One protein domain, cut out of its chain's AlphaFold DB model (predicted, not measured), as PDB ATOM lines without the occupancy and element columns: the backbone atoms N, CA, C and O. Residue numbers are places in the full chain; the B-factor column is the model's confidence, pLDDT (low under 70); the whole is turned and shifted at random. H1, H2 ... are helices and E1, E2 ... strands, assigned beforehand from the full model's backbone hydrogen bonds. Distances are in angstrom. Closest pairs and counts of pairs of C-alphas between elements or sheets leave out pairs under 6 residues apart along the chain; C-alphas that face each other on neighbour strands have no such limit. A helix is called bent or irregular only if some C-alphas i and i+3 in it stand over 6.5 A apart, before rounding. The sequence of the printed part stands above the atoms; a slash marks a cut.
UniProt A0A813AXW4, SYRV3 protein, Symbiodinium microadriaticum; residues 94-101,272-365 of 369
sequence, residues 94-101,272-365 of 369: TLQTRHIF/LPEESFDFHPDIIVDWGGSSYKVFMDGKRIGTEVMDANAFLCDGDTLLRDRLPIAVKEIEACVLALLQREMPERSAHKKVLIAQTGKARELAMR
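AT A GLANCE: This is residues 94 to 101 and 272 to 365 of the 369 residues of the protein "SYRV3 protein" of Symbiodinium microadriaticum (UniProt A0A813AXW4). A twisted sheet of five strands curls round one long helix, H2, in two layers, with H2 covering one face; the short helices H1 and H3 sit at one end of the sheet. The printed part has 102 residues with three named helices and five named strands, in the order E1 E2 E3 E4 H1 H2 E5 H3; the class is mixed, helices and strands. The mixed sheet runs E1 E5 E2 E3 E4. The whole is compact, with a radius of gyration of the C-alphas of 13.7 A, and only just elongated, spanning 45 by 30 by 22 A.

IN THESE COORDINATES: E1 is residues 95 to 101, 19.1 A long, from C-alpha 95 at (198.858, 288.480, 280.736). E5 is residues 349 to 355, 19.0 A; E2 283 to 288; E3 291 to 296; E4 299 to 305, 18.4 A. H2 is residues 320 to 341, 31.9 A, and only just irregular: C-alphas 321 and 324 are 6.8 A apart. H1 is residues 308 to 312. H3, residues 357 to 365, ends at C-alpha 365 (212.876, 313.641, 288.308).

HOW THE PARTS SIT: E5 is parallel to E1 (N 98 and O 351, 2.8 A) and to E2 (N 285 and O 352, 2.8 A). E2, E3 and E4 form a meander, each strand the antiparallel neighbour of the one before, with N 286 and O 293 at 3.0 A and N 292 and O 304 at 2.9 A. E4, H1 H2 and E5 form a split strand-helix-strand unit, two strands running the same way with E2 and E3 between them; its crossover is right-handed. H2 is on the sheet; its closest C-alphas to E4 are Leu 337 and Gly 302, 7.0 A. H1 only grazes the sheet and touches H2 (C-alphas of Leu 312 and Arg 322, 6.2 A) and H3 (Asn 309 and Ala 359, 5.7 A). H3 stands at the sheet's level, height 1.0 A. O i to N i+4 pairs are within hydrogen-bond range throughout H1 and H3, and in 16 of 18 in H2.

THE WHOLE: Residues 102 to 271 are not printed; C-alphas 101 and 272 are 10.6 A apart across the cut. Of the links printed whole, none is long. Confidence is under 70 at residues 94, 275 to 277 and 342 to 347.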
ATOM      1  N   THR A  94     196.498 284.459 280.840       67.31
ATOM      2  CA  THR A  94     197.514 285.061 281.717       67.31
ATOM      3  C   THR A  94     198.274 286.117 280.919       67.31
ATOM      4  O   THR A  94     199.066 285.786 280.028       67.31
ATOM      5  N   LEU A  95     198.012 287.392 281.212       83.00
ATOM      6  CA  LEU A  95     198.858 288.480 280.736       83.00
ATOM      7  C   LEU A  95     200.128 288.513 281.586       83.00
ATOM      8  O   LEU A  95     200.072 288.613 282.810       83.00
ATOM      9  N   GLN A  96     201.286 288.429 280.939       88.38
ATOM     10  CA  GLN A  96     202.546 288.806 281.560       88.38
ATOM     11  C   GLN A  96     202.777 290.284 281.253       88.38
ATOM     12  O   GLN A  96     203.209 290.621 280.151       88.38
ATOM     13  N   THR A  97     202.486 291.160 282.208       89.81
ATOM     14  CA  THR A  97     202.545 292.611 281.990       89.81
ATOM     15  C   THR A  97     203.820 293.222 282.553       89.81
ATOM     16  O   THR A  97     204.223 292.948 283.683       89.81
ATOM     17  N   ARG A  98     204.447 294.099 281.769       91.31
ATOM     18  CA  ARG A  98     205.555 294.961 282.183       91.31
ATOM     19  C   ARG A  98     205.166 296.410 281.918       91.31
ATOM     20  O   ARG A  98     204.672 296.731 280.843       91.31
ATOM     21  N   HIS A  99     205.400 297.287 282.886       92.31
ATOM     22  CA  HIS A  99     205.215 298.728 282.729       92.31
ATOM     23  C   HIS A  99     206.574 299.429 282.747       92.31
ATOM     24  O   HIS A  99     207.386 299.160 283.634       92.31
ATOM     25  N   ILE A 100     206.791 300.364 281.823       91.38
ATOM     26  CA  ILE A 100     207.999 301.192 281.753       91.38
ATOM     27  C   ILE A 100     207.641 302.675 281.622       91.38
ATOM     28  O   ILE A 100     206.649 303.036 280.992       91.38
ATOM     29  N   PHE A 101     208.480 303.542 282.187       90.94
ATOM     30  CA  PHE A 101     208.474 304.971 281.870       90.94
ATOM     31  C   PHE A 101     209.506 305.210 280.769       90.94
ATOM     32  O   PHE A 101     210.697 305.034 281.009       90.94
ATOM     33  N   LEU A 272     213.198 300.339 272.123       81.81
ATOM     34  CA  LEU A 272     212.960 300.096 273.544       81.81
ATOM     35  C   LEU A 272     214.285 300.146 274.334       81.81
ATOM     36  O   LEU A 272     215.325 299.782 273.778       81.81
ATOM     37  N   PRO A 273     214.265 300.554 275.618       77.69
ATOM     38  CA  PRO A 273     215.446 300.504 276.481       77.69
ATOM     39  C   PRO A 273     216.046 299.092 276.532       77.69
ATOM     40  O   PRO A 273     215.301 298.114 276.483       77.69
ATOM     41  N   GLU A 274     217.369 298.972 276.694       71.31
ATOM     42  CA  GLU A 274     218.069 297.670 276.700       71.31
ATOM     43  C   GLU A 274     217.499 296.692 277.739       71.31
ATOM     44  O   GLU A 274     217.381 295.494 277.490       71.31
ATOM     45  N   GLU A 275     217.049 297.230 278.874       66.56
ATOM     46  CA  GLU A 275     216.368 296.521 279.967       66.56
ATOM     47  C   GLU A 275     215.076 295.807 279.533       66.56
ATOM     48  O   GLU A 275     214.511 295.009 280.277       66.56
ATOM     49  N   SER A 276     214.566 296.135 278.347       64.62
ATOM     50  CA  SER A 276     213.363 295.556 277.756       64.62
ATOM     51  C   SER A 276     213.665 294.561 276.633       64.62
ATOM     52  O   SER A 276     212.728 293.966 276.113       64.62
ATOM     53  N   PHE A 277     214.928 294.336 276.246       65.25
ATOM     54  CA  PHE A 277     215.271 293.410 275.152       65.25
ATOM     55  C   PHE A 277     215.007 291.936 275.481       65.25
ATOM     56  O   PHE A 277     214.799 291.139 274.568       65.25
ATOM     57  N   ASP A 278     214.965 291.569 276.764       75.75
ATOM     58  CA  ASP A 278     214.559 290.236 277.232       75.75
ATOM     59  C   ASP A 278     213.037 290.002 277.122       75.75
ATOM     60  O   ASP A 278     212.542 288.880 277.272       75.75
ATOM     61  N   PHE A 279     212.278 291.069 276.866       79.19
ATOM     62  CA  PHE A 279     210.830 291.075 276.839       79.19
ATOM     63  C   PHE A 279     210.333 291.414 275.440       79.19
ATOM     64  O   PHE A 279     210.313 292.565 275.025       79.19
ATOM     65  N   HIS A 280     209.893 290.391 274.711       82.06
ATOM     66  CA  HIS A 280     209.242 290.550 273.413       82.06
ATOM     67  C   HIS A 280     207.723 290.643 273.614       82.06
ATOM     68  O   HIS A 280     207.096 289.600 273.821       82.06
ATOM     69  N   PRO A 281     207.130 291.853 273.635       87.31
ATOM     70  CA  PRO A 281     205.697 292.002 273.843       87.31
ATOM     71  C   PRO A 281     204.905 291.509 272.632       87.31
ATOM     72  O   PRO A 281     205.232 291.825 271.492       87.31
ATOM     73  N   ASP A 282     203.813 290.795 272.896       87.62
ATOM     74  CA  ASP A 282     202.761 290.551 271.906       87.62
ATOM     75  C   ASP A 282     201.872 291.791 271.730       87.62
ATOM     76  O   ASP A 282     201.287 292.018 270.670       87.62
ATOM     77  N   ILE A 283     201.718 292.556 272.816       90.81
ATOM     78  CA  ILE A 283     200.787 293.674 272.929       90.81
ATOM     79  C   ILE A 283     201.529 294.863 273.501       90.81
ATOM     80  O   ILE A 283     202.237 294.753 274.505       90.81
ATOM     81  N   ILE A 284     201.319 296.017 272.884       92.69
ATOM     82  CA  ILE A 284     201.906 297.265 273.341       92.69
ATOM     83  C   ILE A 284     200.806 298.266 273.640       92.69
ATOM     84  O   ILE A 284     199.903 298.488 272.834       92.69
ATOM     85  N   VAL A 285     200.905 298.874 274.814       93.38
ATOM     86  CA  VAL A 285     200.032 299.946 275.265       93.38
ATOM     87  C   VAL A 285     200.845 301.234 275.301       93.38
ATOM     88  O   VAL A 285     201.709 301.397 276.157       93.38
ATOM     89  N   ASP A 286     200.571 302.148 274.372       92.56
ATOM     90  CA  ASP A 286     201.070 303.529 274.424       92.56
ATOM     91  C   ASP A 286     200.142 304.328 275.338       92.56
ATOM     92  O   ASP A 286     199.002 304.625 274.960       92.56
ATOM     93  N   TRP A 287     200.605 304.631 276.550       92.81
ATOM     94  CA  TRP A 287     199.837 305.372 277.539       92.81
ATOM     95  C   TRP A 287     200.430 306.762 277.742       92.81
ATOM     96  O   TRP A 287     201.458 306.952 278.393       92.81
ATOM     97  N   GLY A 288     199.753 307.764 277.185       80.50
ATOM     98  CA  GLY A 288     200.173 309.155 277.265       80.50
ATOM     99  C   GLY A 288     198.987 310.109 277.200       80.50
ATOM    100  O   GLY A 288     198.074 309.948 276.393       80.50
ATOM    101  N   GLY A 289     199.004 311.151 278.033       78.94
ATOM    102  CA  GLY A 289     197.938 312.154 278.043       78.94
ATOM    103  C   GLY A 289     196.605 311.588 278.543       78.94
ATOM    104  O   GLY A 289     196.584 310.927 279.574       78.94
ATOM    105  N   SER A 290     195.509 311.873 277.831       83.44
ATOM    106  CA  SER A 290     194.125 311.592 278.253       83.44
ATOM    107  C   SER A 290     193.605 310.185 277.911       83.44
ATOM    108  O   SER A 290     192.447 309.871 278.183       83.44
ATOM    109  N   SER A 291     194.409 309.358 277.244       86.81
ATOM    110  CA  SER A 291     194.007 308.035 276.750       86.81
ATOM    111  C   SER A 291     195.215 307.121 276.585       86.81
ATOM    112  O   SER A 291     196.330 307.611 276.413       86.81
ATOM    113  N   TYR A 292     194.990 305.813 276.518       91.75
ATOM    114  CA  TYR A 292     195.977 304.875 275.984       91.75
ATOM    115  C   TYR A 292     195.490 304.214 274.700       91.75
ATOM    116  O   TYR A 292     194.292 304.118 274.427       91.75
ATOM    117  N   LYS A 293     196.446 303.762 273.893       92.12
ATOM    118  CA  LYS A 293     196.205 303.033 272.646       92.12
ATOM    119  C   LYS A 293     196.776 301.633 272.785       92.12
ATOM    120  O   LYS A 293     197.920 301.484 273.203       92.12
ATOM    121  N   VAL A 294     195.992 300.632 272.399       91.94
ATOM    122  CA  VAL A 294     196.400 299.224 272.444       91.94
ATOM    123  C   VAL A 294     196.728 298.756 271.037       91.94
ATOM    124  O   VAL A 294     195.922 298.927 270.113       91.94
ATOM    125  N   PHE A 295     197.900 298.157 270.879       90.88
ATOM    126  CA  PHE A 295     198.407 297.644 269.618       90.88
ATOM    127  C   PHE A 295     198.757 296.164 269.725       90.88
ATOM    128  O   PHE A 295     199.320 295.725 270.725       90.88
ATOM    129  N   MET A 296     198.463 295.423 268.661       88.06
ATOM    130  CA  MET A 296     198.820 294.019 268.477       88.06
ATOM    131  C   MET A 296     199.245 293.829 267.019       88.06
ATOM    132  O   MET A 296     198.583 294.341 266.114       88.06
ATOM    133  N   ASP A 297     200.371 293.151 266.787       83.81
ATOM    134  CA  ASP A 297     200.947 292.932 265.448       83.81
ATOM    135  C   ASP A 297     201.095 294.231 264.621       83.81
ATOM    136  O   ASP A 297     200.766 294.293 263.434       83.81
ATOM    137  N   GLY A 298     201.529 295.320 265.270       82.25
ATOM    138  CA  GLY A 298     201.686 296.637 264.639       82.25
ATOM    139  C   GLY A 298     200.377 297.376 264.331       82.25
ATOM    140  O   GLY A 298     200.406 298.490 263.809       82.25
ATOM    141  N   LYS A 299     199.214 296.790 264.642       85.69
ATOM    142  CA  LYS A 299     197.894 297.372 264.370       85.69
ATOM    143  C   LYS A 299     197.223 297.823 265.655       85.69
ATOM    144  O   LYS A 299     197.235 297.121 266.660       85.69
ATOM    145  N   ARG A 300     196.586 298.994 265.613       89.44
ATOM    146  CA  ARG A 300     195.793 299.496 266.739       89.44
ATOM    147  C   ARG A 300     194.478 298.723 266.837       89.44
ATOM    148  O   ARG A 300     193.681 298.788 265.904       89.44
ATOM    149  N   ILE A 301     194.241 298.079 267.977       89.06
ATOM    150  CA  ILE A 301     193.021 297.301 268.266       89.06
ATOM    151  C   ILE A 301     192.057 298.024 269.220       89.06
ATOM    152  O   ILE A 301     190.878 297.685 269.292       89.06
ATOM    153  N   GLY A 302     192.527 299.059 269.922       86.81
ATOM    154  CA  GLY A 302     191.691 299.834 270.840       86.81
ATOM    155  C   GLY A 302     192.275 301.194 271.201       86.81
ATOM    156  O   GLY A 302     193.471 301.447 271.039       86.81
ATOM    157  N   THR A 303     191.403 302.096 271.650       89.88
ATOM    158  CA  THR A 303     191.763 303.361 272.304       89.88
ATOM    159  C   THR A 303     190.821 303.559 273.470       89.88
ATOM    160  O   THR A 303     189.612 303.563 273.265       89.88
ATOM    161  N   GLU A 304     191.374 303.778 274.651       88.38
ATOM    162  CA  GLU A 304     190.600 303.869 275.880       88.38
ATOM    163  C   GLU A 304     190.915 305.156 276.614       88.38
ATOM    164  O   GLU A 304     192.059 305.621 276.647       88.38
ATOM    165  N   VAL A 305     189.882 305.749 277.200       87.62
ATOM    166  CA  VAL A 305     190.014 307.005 277.930       87.62
ATOM    167  C   VAL A 305     190.509 306.703 279.334       87.62
ATOM    168  O   VAL A 305     189.790 306.156 280.165       87.62
ATOM    169  N   MET A 306     191.744 307.105 279.598       86.50
ATOM    170  CA  MET A 306     192.362 307.045 280.911       86.50
ATOM    171  C   MET A 306     193.471 308.085 280.944       86.50
ATOM    172  O   MET A 306     194.542 307.902 280.357       86.50
ATOM    173  N   ASP A 307     193.198 309.198 281.616       86.12
ATOM    174  CA  ASP A 307     194.169 310.274 281.726       86.12
ATOM    175  C   ASP A 307     195.281 309.886 282.700       86.12
ATOM    176  O   ASP A 307     195.078 309.834 283.914       86.12
ATOM    177  N   ALA A 308     196.468 309.620 282.152       86.38
ATOM    178  CA  ALA A 308     197.639 309.227 282.923       86.38
ATOM    179  C   ALA A 308     198.009 310.279 283.967       86.38
ATOM    180  O   ALA A 308     198.419 309.944 285.075       86.38
ATOM    181  N   ASN A 309     197.844 311.559 283.637       84.88
ATOM    182  CA  ASN A 309     198.210 312.642 284.532       84.88
ATOM    183  C   ASN A 309     197.189 312.784 285.656       84.88
ATOM    184  O   ASN A 309     197.588 312.943 286.801       84.88
ATOM    185  N   ALA A 310     195.894 312.701 285.353       86.00
ATOM    186  CA  ALA A 310     194.857 312.751 286.382       86.00
ATOM    187  C   ALA A 310     194.921 311.533 287.320       86.00
ATOM    188  O   ALA A 310     194.620 311.640 288.510       86.00
ATOM    189  N   PHE A 311     195.315 310.373 286.788       88.31
ATOM    190  CA  PHE A 311     195.391 309.140 287.560       88.31
ATOM    191  C   PHE A 311     196.665 309.069 288.409       88.31
ATOM    192  O   PHE A 311     196.584 308.807 289.612       88.31
ATOM    193  N   LEU A 312     197.831 309.318 287.801       90.25
ATOM    194  CA  LEU A 312     199.147 309.100 288.412       90.25
ATOM    195  C   LEU A 312     199.780 310.352 289.020       90.25
ATOM    196  O   LEU A 312     200.783 310.210 289.713       90.25
ATOM    197  N   CYS A 313     199.260 311.558 288.787       87.81
ATOM    198  CA  CYS A 313     199.891 312.785 289.274       87.81
ATOM    199  C   CYS A 313     198.974 313.584 290.208       87.81
ATOM    200  O   CYS A 313     197.771 313.685 289.985       87.81
ATOM    201  N   ASP A 314     199.578 314.232 291.203       89.38
ATOM    202  CA  ASP A 314     198.973 315.313 291.985       89.38
ATOM    203  C   ASP A 314     199.915 316.522 291.968       89.38
ATOM    204  O   ASP A 314     201.017 316.486 292.521       89.38
ATOM    205  N   GLY A 315     199.534 317.570 291.234       87.06
ATOM    206  CA  GLY A 315     200.427 318.694 290.951       87.06
ATOM    207  C   GLY A 315     201.726 318.227 290.282       87.06
ATOM    208  O   GLY A 315     201.693 317.679 289.178       87.06
ATOM    209  N   ASP A 316     202.859 318.449 290.948       87.81
ATOM    210  CA  ASP A 316     204.201 318.020 290.518       87.81
ATOM    211  C   ASP A 316     204.694 316.755 291.247       87.81
ATOM    212  O   ASP A 316     205.890 316.463 291.270       87.81
ATOM    213  N   THR A 317     203.773 315.981 291.827       88.44
ATOM    214  CA  THR A 317     204.065 314.726 292.529       88.44
ATOM    215  C   THR A 317     203.544 313.530 291.741       88.44
ATOM    216  O   THR A 317     202.411 313.544 291.261       88.44
ATOM    217  N   LEU A 318     204.359 312.476 291.632       90.88
ATOM    218  CA  LEU A 318     203.943 311.183 291.086       90.88
ATOM    219  C   LEU A 318     203.419 310.268 292.203       90.88
ATOM    220  O   LEU A 318     204.142 309.953 293.148       90.88
ATOM    221  N   LEU A 319     202.197 309.773 292.043       89.75
ATOM    222  CA  LEU A 319     201.511 308.842 292.937       89.75
ATOM    223  C   LEU A 319     201.822 307.392 292.533       89.75
ATOM    224  O   LEU A 319     201.037 306.719 291.863       89.75
ATOM    225  N   ARG A 320     203.021 306.912 292.891       88.56
ATOM    226  CA  ARG A 320     203.524 305.577 292.496       88.56
ATOM    227  C   ARG A 320     202.655 304.421 293.005       88.56
ATOM    228  O   ARG A 320     202.585 303.383 292.355       88.56
ATOM    229  N   ASP A 321     201.984 304.606 294.132       86.56
ATOM    230  CA  ASP A 321     201.046 303.662 294.745       86.56
ATOM    231  C   ASP A 321     199.793 303.408 293.892       86.56
ATOM    232  O   ASP A 321     199.176 302.349 294.002       86.56
ATOM    233  N   ARG A 322     199.445 304.333 292.987       88.06
ATOM    234  CA  ARG A 322     198.334 304.163 292.040       88.06
ATOM    235  C   ARG A 322     198.707 303.374 290.791       88.06
ATOM    236  O   ARG A 322     197.816 302.875 290.107       88.06
ATOM    237  N   LEU A 323     199.998 303.228 290.491       88.19
ATOM    238  CA  LEU A 323     200.449 302.549 289.278       88.19
ATOM    239  C   LEU A 323     199.979 301.082 289.196       88.19
ATOM    240  O   LEU A 323     199.448 300.709 288.154       88.19
ATOM    241  N   PRO A 324     200.067 300.249 290.255       85.31
ATOM    242  CA  PRO A 324     199.543 298.882 290.199       85.31
ATOM    243  C   PRO A 324     198.031 298.812 289.949       85.31
ATOM    244  O   PRO A 324     197.557 297.863 289.332       85.31
ATOM    245  N   ILE A 325     197.272 299.807 290.419       85.50
ATOM    246  CA  ILE A 325     195.825 299.899 290.180       85.50
ATOM    247  C   ILE A 325     195.579 300.196 288.699       85.50
ATOM    248  O   ILE A 325     194.812 299.489 288.053       85.50
ATOM    249  N   ALA A 326     196.292 301.181 288.152       88.44
ATOM    250  CA  ALA A 326     196.210 301.535 286.741       88.44
ATOM    251  C   ALA A 326     196.566 300.364 285.816       88.44
ATOM    252  O   ALA A 326     195.854 300.094 284.854       88.44
ATOM    253  N   VAL A 327     197.646 299.639 286.127       88.94
ATOM    254  CA  VAL A 327     198.074 298.466 285.353       88.94
ATOM    255  C   VAL A 327     196.973 297.406 285.321       88.94
ATOM    256  O   VAL A 327     196.661 296.918 284.242       88.94
ATOM    257  N   LYS A 328     196.322 297.116 286.455       85.69
ATOM    258  CA  LYS A 328     195.201 296.162 286.503       85.69
ATOM    259  C   LYS A 328     193.990 296.613 285.682       85.69
ATOM    260  O   LYS A 328     193.350 295.786 285.038       85.69
ATOM    261  N   GLU A 329     193.669 297.908 285.690       87.00
ATOM    262  CA  GLU A 329     192.584 298.454 284.858       87.00
ATOM    263  C   GLU A 329     192.901 298.318 283.359       87.00
ATOM    264  O   GLU A 329     192.038 297.921 282.573       87.00
ATOM    265  N   ILE A 330     194.153 298.578 282.968       89.75
ATOM    266  CA  ILE A 330     194.623 298.395 281.589       89.75
ATOM    267  C   ILE A 330     194.595 296.911 281.201       89.75
ATOM    268  O   ILE A 330     194.116 296.583 280.120       89.75
ATOM    269  N   GLU A 331     195.054 296.007 282.069       88.88
ATOM    270  CA  GLU A 331     195.013 294.555 281.838       88.88
ATOM    271  C   GLU A 331     193.589 294.060 281.581       88.88
ATOM    272  O   GLU A 331     193.356 293.362 280.594       88.88
ATOM    273  N   ALA A 332     192.627 294.464 282.415       83.31
ATOM    274  CA  ALA A 332     191.224 294.096 282.244       83.31
ATOM    275  C   ALA A 332     190.673 294.558 280.887       83.31
ATOM    276  O   ALA A 332     189.963 293.812 280.209       83.31
ATOM    277  N   CYS A 333     191.041 295.764 280.448       87.38
ATOM    278  CA  CYS A 333     190.630 296.253 279.141       87.38
ATOM    279  C   CYS A 333     191.318 295.510 277.986       87.38
ATOM    280  O   CYS A 333     190.659 295.123 277.020       87.38
ATOM    281  N   VAL A 334     192.626 295.261 278.084       88.69
ATOM    282  CA  VAL A 334     193.370 294.489 277.081       88.69
ATOM    283  C   VAL A 334     192.755 293.099 276.921       88.69
ATOM    284  O   VAL A 334     192.544 292.664 275.792       88.69
ATOM    285  N   LEU A 335     192.392 292.433 278.019       85.44
ATOM    286  CA  LEU A 335     191.688 291.149 277.985       85.44
ATOM    287  C   LEU A 335     190.351 291.238 277.241       85.44
ATOM    288  O   LEU A 335     190.090 290.416 276.361       85.44
ATOM    289  N   ALA A 336     189.536 292.254 277.532       83.00
ATOM    290  CA  ALA A 336     188.259 292.461 276.849       83.00
ATOM    291  C   ALA A 336     188.435 292.715 275.337       83.00
ATOM    292  O   ALA A 336     187.680 292.187 274.517       83.00
ATOM    293  N   LEU A 337     189.461 293.481 274.945       85.06
ATOM    294  CA  LEU A 337     189.797 293.705 273.536       85.06
ATOM    295  C   LEU A 337     190.247 292.408 272.853       85.06
ATOM    296  O   LEU A 337     189.804 292.123 271.743       85.06
ATOM    297  N   LEU A 338     191.078 291.597 273.511       81.44
ATOM    298  CA  LEU A 338     191.532 290.314 272.969       81.44
ATOM    299  C   LEU A 338     190.381 289.332 272.752       81.44
ATOM    300  O   LEU A 338     190.336 288.692 271.705       81.44
ATOM    301  N   GLN A 339     189.438 289.245 273.692       78.94
ATOM    302  CA  GLN A 339     188.251 288.394 273.550       78.94
ATOM    303  C   GLN A 339     187.405 288.790 272.335       78.94
ATOM    304  O   GLN A 339     186.879 287.922 271.640       78.94
ATOM    305  N   ARG A 340     187.304 290.093 272.043       79.00
ATOM    306  CA  ARG A 340     186.569 290.597 270.876       79.00
ATOM    307  C   ARG A 340     187.286 290.305 269.558       79.00
ATOM    308  O   ARG A 340     186.639 289.914 268.592       79.00
ATOM    309  N   GLU A 341     188.594 290.537 269.500       75.56
ATOM    310  CA  GLU A 341     189.367 290.413 268.255       75.56
ATOM    311  C   GLU A 341     189.767 288.958 267.945       75.56
ATOM    312  O   GLU A 341     189.943 288.599 266.780       75.56
ATOM    313  N   MET A 342     189.939 288.113 268.968       69.31
ATOM    314  CA  MET A 342     190.429 286.735 268.842       69.31
ATOM    315  C   MET A 342     189.751 285.770 269.838       69.31
ATOM    316  O   MET A 342     190.428 285.221 270.712       69.31
ATOM    317  N   PRO A 343     188.444 285.487 269.683       60.84
ATOM    318  CA  PRO A 343     187.680 284.657 270.623       60.84
ATOM    319  C   PRO A 343     188.199 283.214 270.772       60.84
ATOM    320  O   PRO A 343     187.955 282.585 271.795       60.84
ATOM    321  N   GLU A 344     188.946 282.687 269.793       55.00
ATOM    322  CA  GLU A 344     189.447 281.299 269.799       55.00
ATOM    323  C   GLU A 344     190.932 281.146 270.188       55.00
ATOM    324  O   GLU A 344     191.434 280.026 270.285       55.00
ATOM    325  N   ARG A 345     191.674 282.240 270.420       53.94
ATOM    326  CA  ARG A 345     193.102 282.168 270.787       53.94
ATOM    327  C   ARG A 345     193.297 282.400 272.282       53.94
ATOM    328  O   ARG A 345     193.632 283.500 272.718       53.94
ATOM    329  N   SER A 346     193.176 281.330 273.062       54.62
ATOM    330  CA  SER A 346     193.748 281.292 274.409       54.62
ATOM    331  C   SER A 346     195.260 281.091 274.308       54.62
ATOM    332  O   SER A 346     195.747 280.015 273.961       54.62
ATOM    333  N   ALA A 347     196.017 282.149 274.580       59.44
ATOM    334  CA  ALA A 347     197.458 282.066 274.750       59.44
ATOM    335  C   ALA A 347     197.905 283.042 275.839       59.44
ATOM    336  O   ALA A 347     197.305 284.102 276.027       59.44
ATOM    337  N   HIS A 348     198.981 282.680 276.534       75.12
ATOM    338  CA  HIS A 348     199.715 283.605 277.389       75.12
ATOM    339  C   HIS A 348     200.241 284.743 276.512       75.12
ATOM    340  O   HIS A 348     200.871 284.478 275.485       75.12
ATOM    341  N   LYS A 349     199.961 285.991 276.891       85.81
ATOM    342  CA  LYS A 349     200.349 287.174 276.116       85.81
ATOM    343  C   LYS A 349     201.218 288.094 276.950       85.81
ATOM    344  O   LYS A 349     200.924 288.347 278.115       85.81
ATOM    345  N   LYS A 350     202.289 288.600 276.351       90.06
ATOM    346  CA  LYS A 350     203.176 289.583 276.970       90.06
ATOM    347  C   LYS A 350     202.695 290.987 276.633       90.06
ATOM    348  O   LYS A 350     202.594 291.336 275.458       90.06
ATOM    349  N   VAL A 351     202.416 291.790 277.656       91.88
ATOM    350  CA  VAL A 351     201.947 293.174 277.513       91.88
ATOM    351  C   VAL A 351     203.034 294.128 277.977       91.88
ATOM    352  O   VAL A 351     203.500 294.032 279.111       91.88
ATOM    353  N   LEU A 352     203.426 295.066 277.120       93.00
ATOM    354  CA  LEU A 352     204.272 296.193 277.501       93.00
ATOM    355  C   LEU A 352     203.428 297.464 277.575       93.00
ATOM    356  O   LEU A 352     202.899 297.915 276.563       93.00
ATOM    357  N   ILE A 353     203.335 298.059 278.760       93.69
ATOM    358  CA  ILE A 353     202.727 299.372 278.966       93.69
ATOM    359  C   ILE A 353     203.840 300.415 278.970       93.69
ATOM    360  O   ILE A 353     204.667 300.456 279.881       93.69
ATOM    361  N   ALA A 354     203.864 301.248 277.937       93.50
ATOM    362  CA  ALA A 354     204.823 302.317 277.749       93.50
ATOM    363  C   ALA A 354     204.196 303.655 278.163       93.50
ATOM    364  O   ALA A 354     203.327 304.189 277.472       93.50
ATOM    365  N   GLN A 355     204.631 304.194 279.302       92.75
ATOM    366  CA  GLN A 355     204.142 305.462 279.834       92.75
ATOM    367  C   GLN A 355     204.982 306.637 279.328       92.75
ATOM    368  O   GLN A 355     206.188 306.704 279.576       92.75
ATOM    369  N   THR A 356     204.315 307.609 278.706       87.88
ATOM    370  CA  THR A 356     204.912 308.858 278.201       87.88
ATOM    371  C   THR A 356     204.327 310.088 278.916       87.88
ATOM    372  O   THR A 356     203.473 309.983 279.802       87.88
ATOM    373  N   GLY A 357     204.789 311.294 278.573       84.06
ATOM    374  CA  GLY A 357     204.201 312.553 279.051       84.06
ATOM    375  C   GLY A 357     204.587 312.962 280.481       84.06
ATOM    376  O   GLY A 357     205.687 312.685 280.955       84.06
ATOM    377  N   LYS A 358     203.702 313.686 281.183       83.44
ATOM    378  CA  LYS A 358     204.031 314.305 282.483       83.44
ATOM    379  C   LYS A 358     204.276 313.271 283.588       83.44
ATOM    380  O   LYS A 358     205.220 313.444 284.355       83.44
ATOM    381  N   ALA A 359     203.495 312.187 283.651       86.06
ATOM    382  CA  ALA A 359     203.729 311.105 284.617       86.06
ATOM    383  C   ALA A 359     205.157 310.536 284.505       86.06
ATOM    384  O   ALA A 359     205.849 310.386 285.513       86.06
ATOM    385  N   ARG A 360     205.647 310.335 283.273       88.81
ATOM    386  CA  ARG A 360     207.055 310.016 283.001       88.81
ATOM    387  C   ARG A 360     208.003 311.087 283.533       88.81
ATOM    388  O   ARG A 360     208.964 310.748 284.216       88.81
ATOM    389  N   GLU A 361     207.790 312.361 283.204       84.25
ATOM    390  CA  GLU A 361     208.702 313.434 283.640       84.25
ATOM    391  C   GLU A 361     208.885 313.447 285.158       84.25
ATOM    392  O   GLU A 361     210.009 313.569 285.646       84.25
ATOM    393  N   LEU A 362     207.793 313.280 285.904       85.88
ATOM    394  CA  LEU A 362     207.833 313.217 287.361       85.88
ATOM    395  C   LEU A 362     208.521 311.942 287.866       85.88
ATOM    396  O   LEU A 362     209.293 312.012 288.823       85.88
ATOM    397  N   ALA A 363     208.311 310.798 287.204       86.81
ATOM    398  CA  ALA A 363     208.997 309.548 287.533       86.81
ATOM    399  C   ALA A 363     210.520 309.683 287.421       86.81
ATOM    400  O   ALA A 363     211.233 309.249 288.327       86.81
ATOM    401  N   MET A 364     210.996 310.329 286.353       83.00
ATOM    402  CA  MET A 364     212.422 310.503 286.071       83.00
ATOM    403  C   MET A 364     213.083 311.574 286.948       83.00
ATOM    404  O   MET A 364     214.245 311.428 287.318       83.00
ATOM    405  N   ARG A 365     212.357 312.626 287.362       79.06
ATOM    406  CA  ARG A 365     212.876 313.641 288.308       79.06
ATOM    407  C   ARG A 365     213.248 313.056 289.675       79.06
ATOM    408  O   ARG A 365     214.128 313.602 290.337       79.06
TER     409      ARG A 365